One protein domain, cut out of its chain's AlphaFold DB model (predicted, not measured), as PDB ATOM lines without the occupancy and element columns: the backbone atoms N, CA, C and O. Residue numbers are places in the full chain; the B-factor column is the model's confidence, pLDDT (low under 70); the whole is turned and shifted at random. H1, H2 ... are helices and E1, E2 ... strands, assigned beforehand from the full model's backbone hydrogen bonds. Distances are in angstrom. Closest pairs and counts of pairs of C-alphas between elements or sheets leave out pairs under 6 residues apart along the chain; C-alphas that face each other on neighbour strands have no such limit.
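What this domain is: This is residues 2 to 92 of the 224 residues of the protein "Phage Terminase family protein" of Staphylococcus aureus (UniProt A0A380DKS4). Four short helices touch one after the next in the order H2, H1, H4, H3, each steeply tilted to its neighbour, with H4 in the middle between H1 and H3. A tiny two-stranded ribbon, E1 and E2, sits at the end of H4, and the loop of residues 58 to 70 runs out beyond H3 before folding back to H4. The printed part has 91 residues, in the order H1, H2, E1, H3, H4, E2; the sheet E1 - E2 is antiparallel and the class is mostly helix. The whole is compact, with a radius of gyration of the C-alphas of 13.8 A and spans of 43 by 34 by 22 A.

How they stand to each other: H1, residues 4 to 14, touches H2, residues 21 to 35, at a steep tilt of 60 degrees, opposite ways; their closest C-alphas, Ala 9 and Cys 27, are 4.5 A apart. H1 also touches H4, residues 71 to 82, at a steep tilt of 56 degrees, with the closest C-alphas, Val 5 and Phe 75, at 4.6 A. H3, residues 45 to 57, touches H4 at a steep tilt of 53 degrees, opposite ways, closest at the C-alphas of Ser 48 and Gly 82, 4.0 A. H2 and H3 are apart. E1, residues 41 to 43, and E2, residues 83 to 85, are antiparallel neighbours, with N 42 and O 84 at 2.9 A. In H1, H2, H3 and H4 every O i to N i+4 pair is within hydrogen-bond range.

Where its parts are: H1 begins at C-alpha 4, (106.713, 126.176, 107.169), and is 15.4 A long. H2 measures 21.2 A, E1 7.2 A, H3 18.0 A and H4 15.3 A from first to last C-alpha. E2, 7.1 A long, ends at C-alpha 85, (106.258, 144.761, 115.294).

The domain as a whole: The C-alphas farthest apart, Asn 39 and Thr 63, are 44.1 A apart. The printed part has no cut, the link from H3 to H4 is long, with 13 residues, and no printed residue is under 70 in pLDDT.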
ATOM      1  N   THR A   2     104.980 122.997 113.215       93.38
ATOM      2  CA  THR A   2     105.959 123.142 112.119       93.38
ATOM      3  C   THR A   2     106.082 124.599 111.678       93.38
ATOM      4  O   THR A   2     105.070 125.256 111.458       93.38
ATOM      5  N   ASP A   3     107.306 125.102 111.523       97.69
ATOM      6  CA  ASP A   3     107.560 126.403 110.900       97.69
ATOM      7  C   ASP A   3     107.752 126.233 109.388       97.69
ATOM      8  O   ASP A   3     108.851 125.939 108.909       97.69
ATOM      9  N   TYR A   4     106.662 126.351 108.625       98.25
ATOM     10  CA  TYR A   4     106.713 126.176 107.169       98.25
ATOM     11  C   TYR A   4     107.555 127.248 106.474       98.25
ATOM     12  O   TYR A   4     108.152 126.964 105.435       98.25
ATOM     13  N   VAL A   5     107.623 128.456 107.038       98.38
ATOM     14  CA  VAL A   5     108.320 129.593 106.428       98.38
ATOM     15  C   VAL A   5     109.823 129.418 106.585       98.38
ATOM     16  O   VAL A   5     110.542 129.422 105.585       98.38
ATOM     17  N   THR A   6     110.297 129.155 107.806       98.50
ATOM     18  CA  THR A   6     111.712 128.859 108.049       98.50
ATOM     19  C   THR A   6     112.139 127.573 107.341       98.50
ATOM     20  O   THR A   6     113.238 127.521 106.788       98.50
ATOM     21  N   LYS A   7     111.280 126.541 107.291       98.44
ATOM     22  CA  LYS A   7     111.576 125.298 106.560       98.44
ATOM     23  C   LYS A   7     111.807 125.562 105.071       98.44
ATOM     24  O   LYS A   7     112.840 125.150 104.554       98.44
ATOM     25  N   TYR A   8     110.892 126.266 104.399       98.56
ATOM     26  CA  TYR A   8     111.064 126.625 102.987       98.56
ATOM     27  C   TYR A   8     112.320 127.479 102.772       98.56
ATOM     28  O   TYR A   8     113.107 127.200 101.870       98.56
ATOM     29  N   ALA A   9     112.562 128.467 103.642       98.69
ATOM     30  CA  ALA A   9     113.735 129.328 103.539       98.69
ATOM     31  C   ALA A   9     115.051 128.538 103.609       98.69
ATOM     32  O   ALA A   9     115.946 128.777 102.800       98.69
ATOM     33  N   LYS A  10     115.159 127.559 104.519       98.62
ATOM     34  CA  LYS A  10     116.335 126.680 104.624       98.62
ATOM     35  C   LYS A  10     116.557 125.866 103.349       98.62
ATOM     36  O   LYS A  10     117.677 125.852 102.855       98.62
ATOM     37  N   LYS A  11     115.500 125.264 102.794       98.69
ATOM     38  CA  LYS A  11     115.572 124.480 101.547       98.69
ATOM     39  C   LYS A  11     116.011 125.307 100.338       98.69
ATOM     40  O   LYS A  11     116.765 124.836  99.494       98.69
ATOM     41  N   VAL A  12     115.533 126.547 100.242       98.56
ATOM     42  CA  VAL A  12     115.933 127.462  99.165       98.56
ATOM     43  C   VAL A  12     117.395 127.883  99.320       98.56
ATOM     44  O   VAL A  12     118.132 127.925  98.340       98.56
ATOM     45  N   VAL A  13     117.834 128.195 100.542       98.50
ATOM     46  CA  VAL A  13     119.210 128.651 100.794       98.50
ATOM     47  C   VAL A  13     120.228 127.518 100.668       98.50
ATOM     48  O   VAL A  13     121.340 127.775 100.213       98.50
ATOM     49  N   SER A  14     119.857 126.282 101.016       98.19
ATOM     50  CA  SER A  14     120.710 125.101 100.838       98.19
ATOM     51  C   SER A  14     120.832 124.645  99.383       98.19
ATOM     52  O   SER A  14     121.716 123.852  99.075       98.19
ATOM     53  N   GLY A  15     119.951 125.117  98.496       97.62
ATOM     54  CA  GLY A  15     119.877 124.670  97.106       97.62
ATOM     55  C   GLY A  15     119.045 123.401  96.887       97.62
ATOM     56  O   GLY A  15     118.965 122.944  95.751       97.62
ATOM     57  N   GLU A  16     118.382 122.858  97.920       98.25
ATOM     58  CA  GLU A  16     117.411 121.756  97.763       98.25
ATOM     59  C   GLU A  16     116.260 122.169  96.833       98.25
ATOM     60  O   GLU A  16     115.802 121.387  96.002       98.25
ATOM     61  N   ILE A  17     115.807 123.422  96.951       97.69
ATOM     62  CA  ILE A  17     114.832 124.021  96.039       97.69
ATOM     63  C   ILE A  17     115.547 125.041  95.162       97.69
ATOM     64  O   ILE A  17     115.976 126.094  95.638       97.69
ATOM     65  N   LEU A  18     115.602 124.759  93.859       96.69
ATOM     66  CA  LEU A  18     116.092 125.710  92.869       96.69
ATOM     67  C   LEU A  18     115.208 126.965  92.868       96.69
ATOM     68  O   LEU A  18     113.993 126.896  92.673       96.69
ATOM     69  N   ALA A  19     115.825 128.127  93.064       95.94
ATOM     70  CA  ALA A  19     115.128 129.402  93.117       95.94
ATOM     71  C   ALA A  19     115.957 130.517  92.472       95.94
ATOM     72  O   ALA A  19     117.180 130.443  92.382       95.94
ATOM     73  N   SER A  20     115.283 131.582  92.035       95.56
ATOM     74  CA  SER A  20     115.954 132.774  91.512       95.56
ATOM     75  C   SER A  20     116.762 133.484  92.602       95.56
ATOM     76  O   SER A  20     116.444 133.388  93.791       95.56
ATOM     77  N   LEU A  21     117.751 134.287  92.196       97.19
ATOM     78  CA  LEU A  21     118.576 135.068  93.124       97.19
ATOM     79  C   LEU A  21     117.731 135.908  94.099       97.19
ATOM     80  O   LEU A  21     118.014 135.933  95.295       97.19
ATOM     81  N   LYS A  22     116.653 136.537  93.612       96.44
ATOM     82  CA  LYS A  22     115.735 137.337  94.441       96.44
ATOM     83  C   LYS A  22     115.019 136.484  95.496       96.44
ATOM     84  O   LYS A  22     114.925 136.894  96.649       96.44
ATOM     85  N   ASN A  23     114.561 135.283  95.137       96.50
ATOM     86  CA  ASN A  23     113.913 134.376  96.089       96.50
ATOM     87  C   ASN A  23     114.905 133.857  97.139       96.50
ATOM     88  O   ASN A  23     114.568 133.814  98.324       96.50
ATOM     89  N   ILE A  24     116.143 133.546  96.734       98.38
ATOM     90  CA  ILE A  24     117.222 133.173  97.660       98.38
ATOM     91  C   ILE A  24     117.502 134.317  98.639       98.38
ATOM     92  O   ILE A  24     117.576 134.081  99.842       98.38
ATOM     93  N   GLN A  25     117.604 135.562  98.163       98.19
ATOM     94  CA  GLN A  25     117.834 136.736  99.016       98.19
ATOM     95  C   GLN A  25     116.720 136.942 100.049       98.19
ATOM     96  O   GLN A  25     117.010 137.195 101.216       98.19
ATOM     97  N   VAL A  26     115.450 136.792  99.660       97.44
ATOM     98  CA  VAL A  26     114.321 136.923 100.595       97.44
ATOM     99  C   VAL A  26     114.328 135.797 101.641       97.44
ATOM    100  O   VAL A  26     114.051 136.059 102.812       97.44
ATOM    101  N   CYS A  27     114.706 134.574 101.258       98.56
ATOM    102  CA  CYS A  27     114.871 133.458 102.193       98.56
ATOM    103  C   CYS A  27     116.048 133.684 103.156       98.56
ATOM    104  O   CYS A  27     115.880 133.526 104.363       98.56
ATOM    105  N   LYS A  28     117.206 134.145 102.657       98.62
ATOM    106  CA  LYS A  28     118.353 134.541 103.495       98.62
ATOM    107  C   LYS A  28     117.979 135.652 104.473       98.62
ATOM    108  O   LYS A  28     118.324 135.559 105.644       98.62
ATOM    109  N   ARG A  29     117.220 136.661 104.027       98.00
ATOM    110  CA  ARG A  29     116.703 137.730 104.896       98.00
ATOM    111  C   ARG A  29     115.823 137.172 106.012       98.00
ATOM    112  O   ARG A  29     115.991 137.576 107.152       98.00
ATOM    113  N   HIS A  30     114.900 136.258 105.697       98.25
ATOM    114  CA  HIS A  30     114.069 135.613 106.716       98.25
ATOM    115  C   HIS A  30     114.937 134.902 107.767       98.25
ATOM    116  O   HIS A  30     114.746 135.141 108.951       98.25
ATOM    117  N   LEU A  31     115.910 134.087 107.344       98.62
ATOM    118  CA  LEU A  31     116.807 133.378 108.267       98.62
ATOM    119  C   LEU A  31     117.664 134.341 109.102       98.62
ATOM    120  O   LEU A  31     117.765 134.169 110.309       98.62
ATOM    121  N   SER A  32     118.193 135.399 108.490       98.44
ATOM    122  CA  SER A  32     118.945 136.435 109.205       98.44
ATOM    123  C   SER A  32     118.086 137.160 110.247       98.44
ATOM    124  O   SER A  32     118.556 137.398 111.354       98.44
ATOM    125  N   PHE A  33     116.817 137.460 109.947       98.00
ATOM    126  CA  PHE A  33     115.904 138.050 110.931       98.00
ATOM    127  C   PHE A  33     115.540 137.075 112.054       98.00
ATOM    128  O   PHE A  33     115.247 137.525 113.154       98.00
ATOM    129  N   MET A  34     115.544 135.761 111.805       97.69
ATOM    130  CA  MET A  34     115.335 134.762 112.861       97.69
ATOM    131  C   MET A  34     116.485 134.744 113.874       97.69
ATOM    132  O   MET A  34     116.249 134.468 115.045       97.69
ATOM    133  N   GLU A  35     117.709 135.035 113.431       97.31
ATOM    134  CA  GLU A  35     118.895 135.122 114.294       97.31
ATOM    135  C   GLU A  35     119.002 136.487 114.978       97.31
ATOM    136  O   GLU A  35     119.270 136.567 116.175       97.31
ATOM    137  N   ASN A  36     118.765 137.561 114.223       97.25
ATOM    138  CA  ASN A  36     118.838 138.935 114.703       97.25
ATOM    139  C   ASN A  36     117.618 139.739 114.216       97.25
ATOM    140  O   ASN A  36     117.672 140.381 113.156       97.25
ATOM    141  N   PRO A  37     116.493 139.686 114.952       96.94
ATOM    142  CA  PRO A  37     115.285 140.407 114.580       96.94
ATOM    143  C   PRO A  37     115.516 141.925 114.553       96.94
ATOM    144  O   PRO A  37     116.166 142.469 115.448       96.94
ATOM    145  N   PRO A  38     114.946 142.657 113.578       95.31
ATOM    146  CA  PRO A  38     114.946 144.117 113.609       95.31
ATOM    147  C   PRO A  38     114.319 144.661 114.899       95.31
ATOM    148  O   PRO A  38     113.436 144.032 115.480       95.31
ATOM    149  N   ASN A  39     114.724 145.861 115.325       94.75
ATOM    150  CA  ASN A  39     114.269 146.425 116.598       94.75
ATOM    151  C   ASN A  39     112.728 146.481 116.709       94.75
ATOM    152  O   ASN A  39     112.032 146.945 115.795       94.75
ATOM    153  N   GLY A  40     112.215 145.997 117.844       94.56
ATOM    154  CA  GLY A  40     110.789 145.891 118.152       94.56
ATOM    155  C   GLY A  40     110.033 144.827 117.349       94.56
ATOM    156  O   GLY A  40     108.811 144.722 117.495       94.56
ATOM    157  N   CYS A  41     110.725 144.057 116.501       97.00
ATOM    158  CA  CYS A  41     110.133 143.010 115.683       97.00
ATOM    159  C   CYS A  41     110.376 141.616 116.268       97.00
ATOM    160  O   CYS A  41     111.407 141.350 116.877       97.00
ATOM    161  N   HIS A  42     109.429 140.708 116.051       97.38
ATOM    162  CA  HIS A  42     109.562 139.304 116.427       97.38
ATOM    163  C   HIS A  42     108.840 138.395 115.430       97.38
ATOM    164  O   HIS A  42     107.949 138.830 114.691       97.38
ATOM    165  N   TRP A  43     109.238 137.126 115.414       98.06
ATOM    166  CA  TRP A  43     108.587 136.087 114.628       98.06
ATOM    167  C   TRP A  43     107.520 135.371 115.453       98.06
ATOM    168  O   TRP A  43     107.817 134.777 116.488       98.06
ATOM    169  N   ASP A  44     106.283 135.386 114.964       97.50
ATOM    170  CA  ASP A  44     105.167 134.636 115.526       97.50
ATOM    171  C   ASP A  44     104.763 133.495 114.579       97.50
ATOM    172  O   ASP A  44     103.966 133.642 113.641       97.50
ATOM    173  N   ASN A  45     105.314 132.311 114.851       97.88
ATOM    174  CA  ASN A  45     105.013 131.104 114.087       97.88
ATOM    175  C   ASN A  45     103.546 130.650 114.251       97.88
ATOM    176  O   ASN A  45     103.010 129.958 113.381       97.88
ATOM    177  N   HIS A  46     102.868 131.022 115.343       97.31
ATOM    178  CA  HIS A  46     101.461 130.684 115.544       97.31
ATOM    179  C   HIS A  46     100.569 131.503 114.605       97.31
ATOM    180  O   HIS A  46      99.743 130.925 113.896       97.31
ATOM    181  N   LEU A  47     100.767 132.824 114.536       96.06
ATOM    182  CA  LEU A  47     100.036 133.700 113.612       96.06
ATOM    183  C   LEU A  47     100.327 133.359 112.147       96.06
ATOM    184  O   LEU A  47      99.395 133.304 111.340       96.06
ATOM    185  N   SER A  48     101.587 133.051 111.823       97.44
ATOM    186  CA  SER A  48     101.995 132.538 110.506       97.44
ATOM    187  C   SER A  48     101.186 131.297 110.110       97.44
ATOM    188  O   SER A  48     100.494 131.279 109.089       97.44
ATOM    189  N   ASN A  49     101.193 130.271 110.968       97.50
ATOM    190  CA  ASN A  49     100.472 129.027 110.721       97.50
ATOM    191  C   ASN A  49      98.954 129.197 110.711       97.50
ATOM    192  O   ASN A  49      98.277 128.493 109.966       97.50
ATOM    193  N   LYS A  50      98.403 130.103 111.525       96.19
ATOM    194  CA  LYS A  50      96.966 130.389 111.541       96.19
ATOM    195  C   LYS A  50      96.502 130.922 110.185       96.19
ATOM    196  O   LYS A  50      95.515 130.419 109.657       96.19
ATOM    197  N   ALA A  51      97.244 131.867 109.603       95.75
ATOM    198  CA  ALA A  51      96.948 132.394 108.274       95.75
ATOM    199  C   ALA A  51      97.116 131.324 107.183       95.75
ATOM    200  O   ALA A  51      96.216 131.147 106.366       95.75
ATOM    201  N   ILE A  52      98.219 130.559 107.201       96.81
ATOM    202  CA  ILE A  52      98.448 129.459 106.244       96.81
ATOM    203  C   ILE A  52      97.292 128.454 106.282       96.81
ATOM    204  O   ILE A  52      96.699 128.168 105.247       96.81
ATOM    205  N   LYS A  53      96.933 127.965 107.475       95.50
ATOM    206  CA  LYS A  53      95.851 126.987 107.650       95.50
ATOM    207  C   LYS A  53      94.505 127.525 107.201       95.50
ATOM    208  O   LYS A  53      93.714 126.772 106.645       95.50
ATOM    209  N   PHE A  54      94.231 128.804 107.456       94.38
ATOM    210  CA  PHE A  54      92.992 129.412 106.998       94.38
ATOM    211  C   PHE A  54      92.920 129.424 105.470       94.38
ATOM    212  O   PHE A  54      91.933 128.950 104.919       94.38
ATOM    213  N   VAL A  55      93.977 129.877 104.787       94.06
ATOM    214  CA  VAL A  55      94.003 129.883 103.317       94.06
ATOM    215  C   VAL A  55      93.921 128.462 102.748       94.06
ATOM    216  O   VAL A  55      93.172 128.247 101.803       94.06
ATOM    217  N   GLU A  56      94.608 127.480 103.344       92.94
ATOM    218  CA  GLU A  56      94.518 126.065 102.932       92.94
ATOM    219  C   GLU A  56      93.120 125.464 103.113       92.94
ATOM    220  O   GLU A  56      92.743 124.562 102.372       92.94
ATOM    221  N   MET A  57      92.351 125.939 104.096       90.88
ATOM    222  CA  MET A  57      90.994 125.459 104.369       90.88
ATOM    223  C   MET A  57      89.976 125.972 103.344       90.88
ATOM    224  O   MET A  57      88.907 125.374 103.190       90.88
ATOM    225  N   LEU A  58      90.282 127.072 102.652       88.00
ATOM    226  CA  LEU A  58      89.375 127.631 101.664       88.00
ATOM    227  C   LEU A  58      89.274 126.695 100.454       88.00
ATOM    228  O   LEU A  58      90.293 126.278  99.899       88.00
ATOM    229  N   PRO A  59      88.051 126.362 100.020       82.44
ATOM    230  CA  PRO A  59      87.865 125.472  98.887       82.44
ATOM    231  C   PRO A  59      88.319 126.139  97.583       82.44
ATOM    232  O   PRO A  59      88.088 127.334  97.372       82.44
ATOM    233  N   ASP A  60      88.917 125.364  96.678       81.44
ATOM    234  CA  ASP A  60      89.048 125.784  95.282       81.44
ATOM    235  C   ASP A  60      87.639 125.788  94.663       81.44
ATOM    236  O   ASP A  60      86.966 124.753  94.686       81.44
ATOM    237  N   PRO A  61      87.161 126.911  94.095       74.69
ATOM    238  CA  PRO A  61      85.822 126.962  93.516       74.69
ATOM    239  C   PRO A  61      85.572 125.986  92.361       74.69
ATOM    240  O   PRO A  61      84.423 125.734  92.012       74.69
ATOM    241  N   LYS A  62      86.626 125.448  91.741       78.31
ATOM    242  CA  LYS A  62      86.524 124.440  90.681       78.31
ATOM    243  C   LYS A  62      86.263 123.043  91.226       78.31
ATOM    244  O   LYS A  62      85.654 122.237  90.532       78.31
ATOM    245  N   THR A  63      86.751 122.738  92.428       83.69
ATOM    246  CA  THR A  63      86.689 121.384  93.006       83.69
ATOM    247  C   THR A  63      85.784 121.305  94.233       83.69
ATOM    248  O   THR A  63      85.424 120.209  94.650       83.69
ATOM    249  N   ASN A  64      85.418 122.447  94.825       81.19
ATOM    250  CA  ASN A  64      84.761 122.569  96.130       81.19
ATOM    251  C   ASN A  64      85.521 121.889  97.286       81.19
ATOM    252  O   ASN A  64      84.957 121.694  98.368       81.19
ATOM    253  N   GLN A  65      86.799 121.560  97.082       85.25
ATOM    254  CA  GLN A  65      87.664 120.933  98.074       85.25
ATOM    255  C   GLN A  65      88.785 121.890  98.494       85.25
ATOM    256  O   GLN A  65      89.255 122.670  97.661       85.25
ATOM    257  N   PRO A  66      89.230 121.838  99.763       84.88
ATOM    258  CA  PRO A  66      90.427 122.545 100.210       84.88
ATOM    259  C   PRO A  66      91.631 122.204  99.325       84.88
ATOM    260  O   PRO A  66      91.845 121.036  98.991       84.88
ATOM    261  N   MET A  67      92.419 123.213  98.956       80.69
ATOM    262  CA  MET A  67      93.647 123.016  98.186       80.69
ATOM    263  C   MET A  67      94.858 123.295  99.083       80.69
ATOM    264  O   MET A  67      95.014 124.427  99.549       80.69
ATOM    265  N   PRO A  68      95.734 122.302  99.325       88.75
ATOM    266  CA  PRO A  68      96.937 122.531 100.108       88.75
ATOM    267  C   PRO A  68      97.841 123.538  99.395       88.75
ATOM    268  O   PRO A  68      98.035 123.478  98.179       88.75
ATOM    269  N   LEU A  69      98.421 124.455 100.167       93.44
ATOM    270  CA  LEU A  69      99.332 125.454  99.627       93.44
ATOM    271  C   LEU A  69     100.685 124.808  99.320       93.44
ATOM    272  O   LEU A  69     101.232 124.039 100.118       93.44
ATOM    273  N   MET A  70     101.273 125.180  98.187       94.50
ATOM    274  CA  MET A  70     102.657 124.833  97.864       94.50
ATOM    275  C   MET A  70     103.621 125.496  98.858       94.50
ATOM    276  O   MET A  70     103.312 126.544  99.431       94.50
ATOM    277  N   GLU A  71     104.819 124.931  99.044       95.94
ATOM    278  CA  GLU A  71     105.764 125.415 100.066       95.94
ATOM    279  C   GLU A  71     106.091 126.916  99.914       95.94
ATOM    280  O   GLU A  71     106.088 127.652 100.900       95.94
ATOM    281  N   PHE A  72     106.262 127.411  98.683       95.50
ATOM    282  CA  PHE A  72     106.518 128.836  98.443       95.50
ATOM    283  C   PHE A  72     105.290 129.723  98.721       95.50
ATOM    284  O   PHE A  72     105.433 130.873  99.129       95.50
ATOM    285  N   GLN A  73     104.071 129.207  98.530       96.12
ATOM    286  CA  GLN A  73     102.843 129.939  98.848       96.12
ATOM    287  C   GLN A  73     102.682 130.058 100.368       96.12
ATOM    288  O   GLN A  73     102.331 131.126 100.867       96.12
ATOM    289  N   LYS A  74     103.032 128.996 101.113       97.31
ATOM    290  CA  LYS A  74     103.139 129.039 102.580       97.31
ATOM    291  C   LYS A  74     104.179 130.052 103.029       97.31
ATOM    292  O   LYS A  74     103.921 130.797 103.966       97.31
ATOM    293  N   PHE A  75     105.319 130.122 102.344       97.69
ATOM    294  CA  PHE A  75     106.337 131.131 102.620       97.69
ATOM    295  C   PHE A  75     105.812 132.559 102.420       97.69
ATOM    296  O   PHE A  75     106.030 133.399 103.292       97.69
ATOM    297  N   ILE A  76     105.082 132.827 101.330       96.38
ATOM    298  CA  ILE A  76     104.467 134.139 101.064       96.38
ATOM    299  C   ILE A  76     103.464 134.495 102.167       96.38
ATOM    300  O   ILE A  76     103.635 135.511 102.838       96.38
ATOM    301  N   VAL A  77     102.445 133.656 102.386       96.69
ATOM    302  CA  VAL A  77     101.387 133.927 103.372       96.69
ATOM    303  C   VAL A  77     101.990 134.015 104.774       96.69
ATOM    304  O   VAL A  77     101.847 135.025 105.454       96.69
ATOM    305  N   GLY A  78     102.739 133.003 105.201       97.25
ATOM    306  CA  GLY A  78     103.302 132.963 106.545       97.25
ATOM    307  C   GLY A  78     104.255 134.125 106.838       97.25
ATOM    308  O   GLY A  78     104.202 134.684 107.930       97.25
ATOM    309  N   SER A  79     105.067 134.566 105.868       97.00
ATOM    310  CA  SER A  79     105.950 135.726 106.066       97.00
ATOM    311  C   SER A  79     105.176 137.020 106.321       97.00
ATOM    312  O   SER A  79     105.601 137.817 107.156       97.00
ATOM    313  N   LEU A  80     104.050 137.234 105.630       95.56
ATOM    314  CA  LEU A  80     103.244 138.455 105.760       95.56
ATOM    315  C   LEU A  80     102.493 138.533 107.092       95.56
ATOM    316  O   LEU A  80     102.304 139.621 107.632       95.56
ATOM    317  N   TYR A  81     102.070 137.389 107.630       95.81
ATOM    318  CA  TYR A  81     101.286 137.346 108.865       95.81
ATOM    319  C   TYR A  81     102.121 137.061 110.121       95.81
ATOM    320  O   TYR A  81     101.725 137.499 111.203       95.81
ATOM    321  N   GLY A  82     103.254 136.365 109.984       96.81
ATOM    322  CA  GLY A  82     104.094 135.915 111.094       96.81
ATOM    323  C   GLY A  82     105.089 136.946 111.619       96.81
ATOM    324  O   GLY A  82     105.341 136.978 112.817       96.81
ATOM    325  N   TRP A  83     105.638 137.823 110.773       97.38
ATOM    326  CA  TRP A  83     106.532 138.884 111.254       97.38
ATOM    327  C   TRP A  83     105.728 140.030 111.871       97.38
ATOM    328  O   TRP A  83     104.909 140.668 111.199       97.38
ATOM    329  N   ARG A  84     105.974 140.308 113.153       95.75
ATOM    330  CA  ARG A  84     105.260 141.317 113.948       95.75
ATOM    331  C   ARG A  84     106.192 142.435 114.389       95.75
ATOM    332  O   ARG A  84     107.369 142.187 114.608       95.75
ATOM    333  N   ARG A  85     105.647 143.638 114.567       94.44
ATOM    334  CA  ARG A  85     106.258 144.761 115.294       94.44
ATOM    335  C   ARG A  85     105.304 145.162 116.414       94.44
ATOM    336  O   ARG A  85     104.233 145.709 116.150       94.44
ATOM    337  N   GLY A  86     105.651 144.824 117.656       90.94
ATOM    338  CA  GLY A  86     104.687 144.843 118.761       90.94
ATOM    339  C   GLY A  86     103.431 144.031 118.411       90.94
ATOM    340  O   GLY A  86     103.530 142.874 118.011       90.94
ATOM    341  N   GLN A  87     102.250 144.646 118.499       86.69
ATOM    342  CA  GLN A  87     100.981 143.994 118.148       86.69
ATOM    343  C   GLN A  87     100.621 144.085 116.657       86.69
ATOM    344  O   GLN A  87      99.624 143.501 116.239       86.69
ATOM    345  N   TYR A  88     101.412 144.769 115.827       89.88
ATOM    346  CA  TYR A  88     101.113 145.018 114.412       89.88
ATOM    347  C   TYR A  88     101.951 144.142 113.478       89.88
ATOM    348  O   TYR A  88     102.904 143.495 113.909       89.88
ATOM    349  N   ARG A  89     101.584 144.074 112.191       91.25
ATOM    350  CA  ARG A  89     102.423 143.407 111.180       91.25
ATOM    351  C   ARG A  89     103.695 144.217 110.973       91.25
ATOM    352  O   ARG A  89     103.640 145.438 110.917       91.25
ATOM    353  N   MET A  90     104.822 143.531 110.818       93.25
ATOM    354  CA  MET A  90     106.065 144.179 110.404       93.25
ATOM    355  C   MET A  90     106.011 144.573 108.923       93.25
ATOM    356  O   MET A  90     106.431 145.666 108.559       93.25
ATOM    357  N   PHE A  91     105.517 143.675 108.065       92.69
ATOM    358  CA  PHE A  91     105.389 143.935 106.635       92.69
ATOM    359  C   PHE A  91     103.990 144.455 106.321       92.69
ATOM    360  O   PHE A  91     103.002 143.729 106.415       92.69
ATOM    361  N   THR A  92     103.932 145.724 105.934       89.94
ATOM    362  CA  THR A  92     102.698 146.463 105.628       89.94
ATOM    363  C   THR A  92     102.481 146.583 104.117       89.94
ATOM    364  O   THR A  92     101.380 146.864 103.653       89.94
TER     365      THR A  92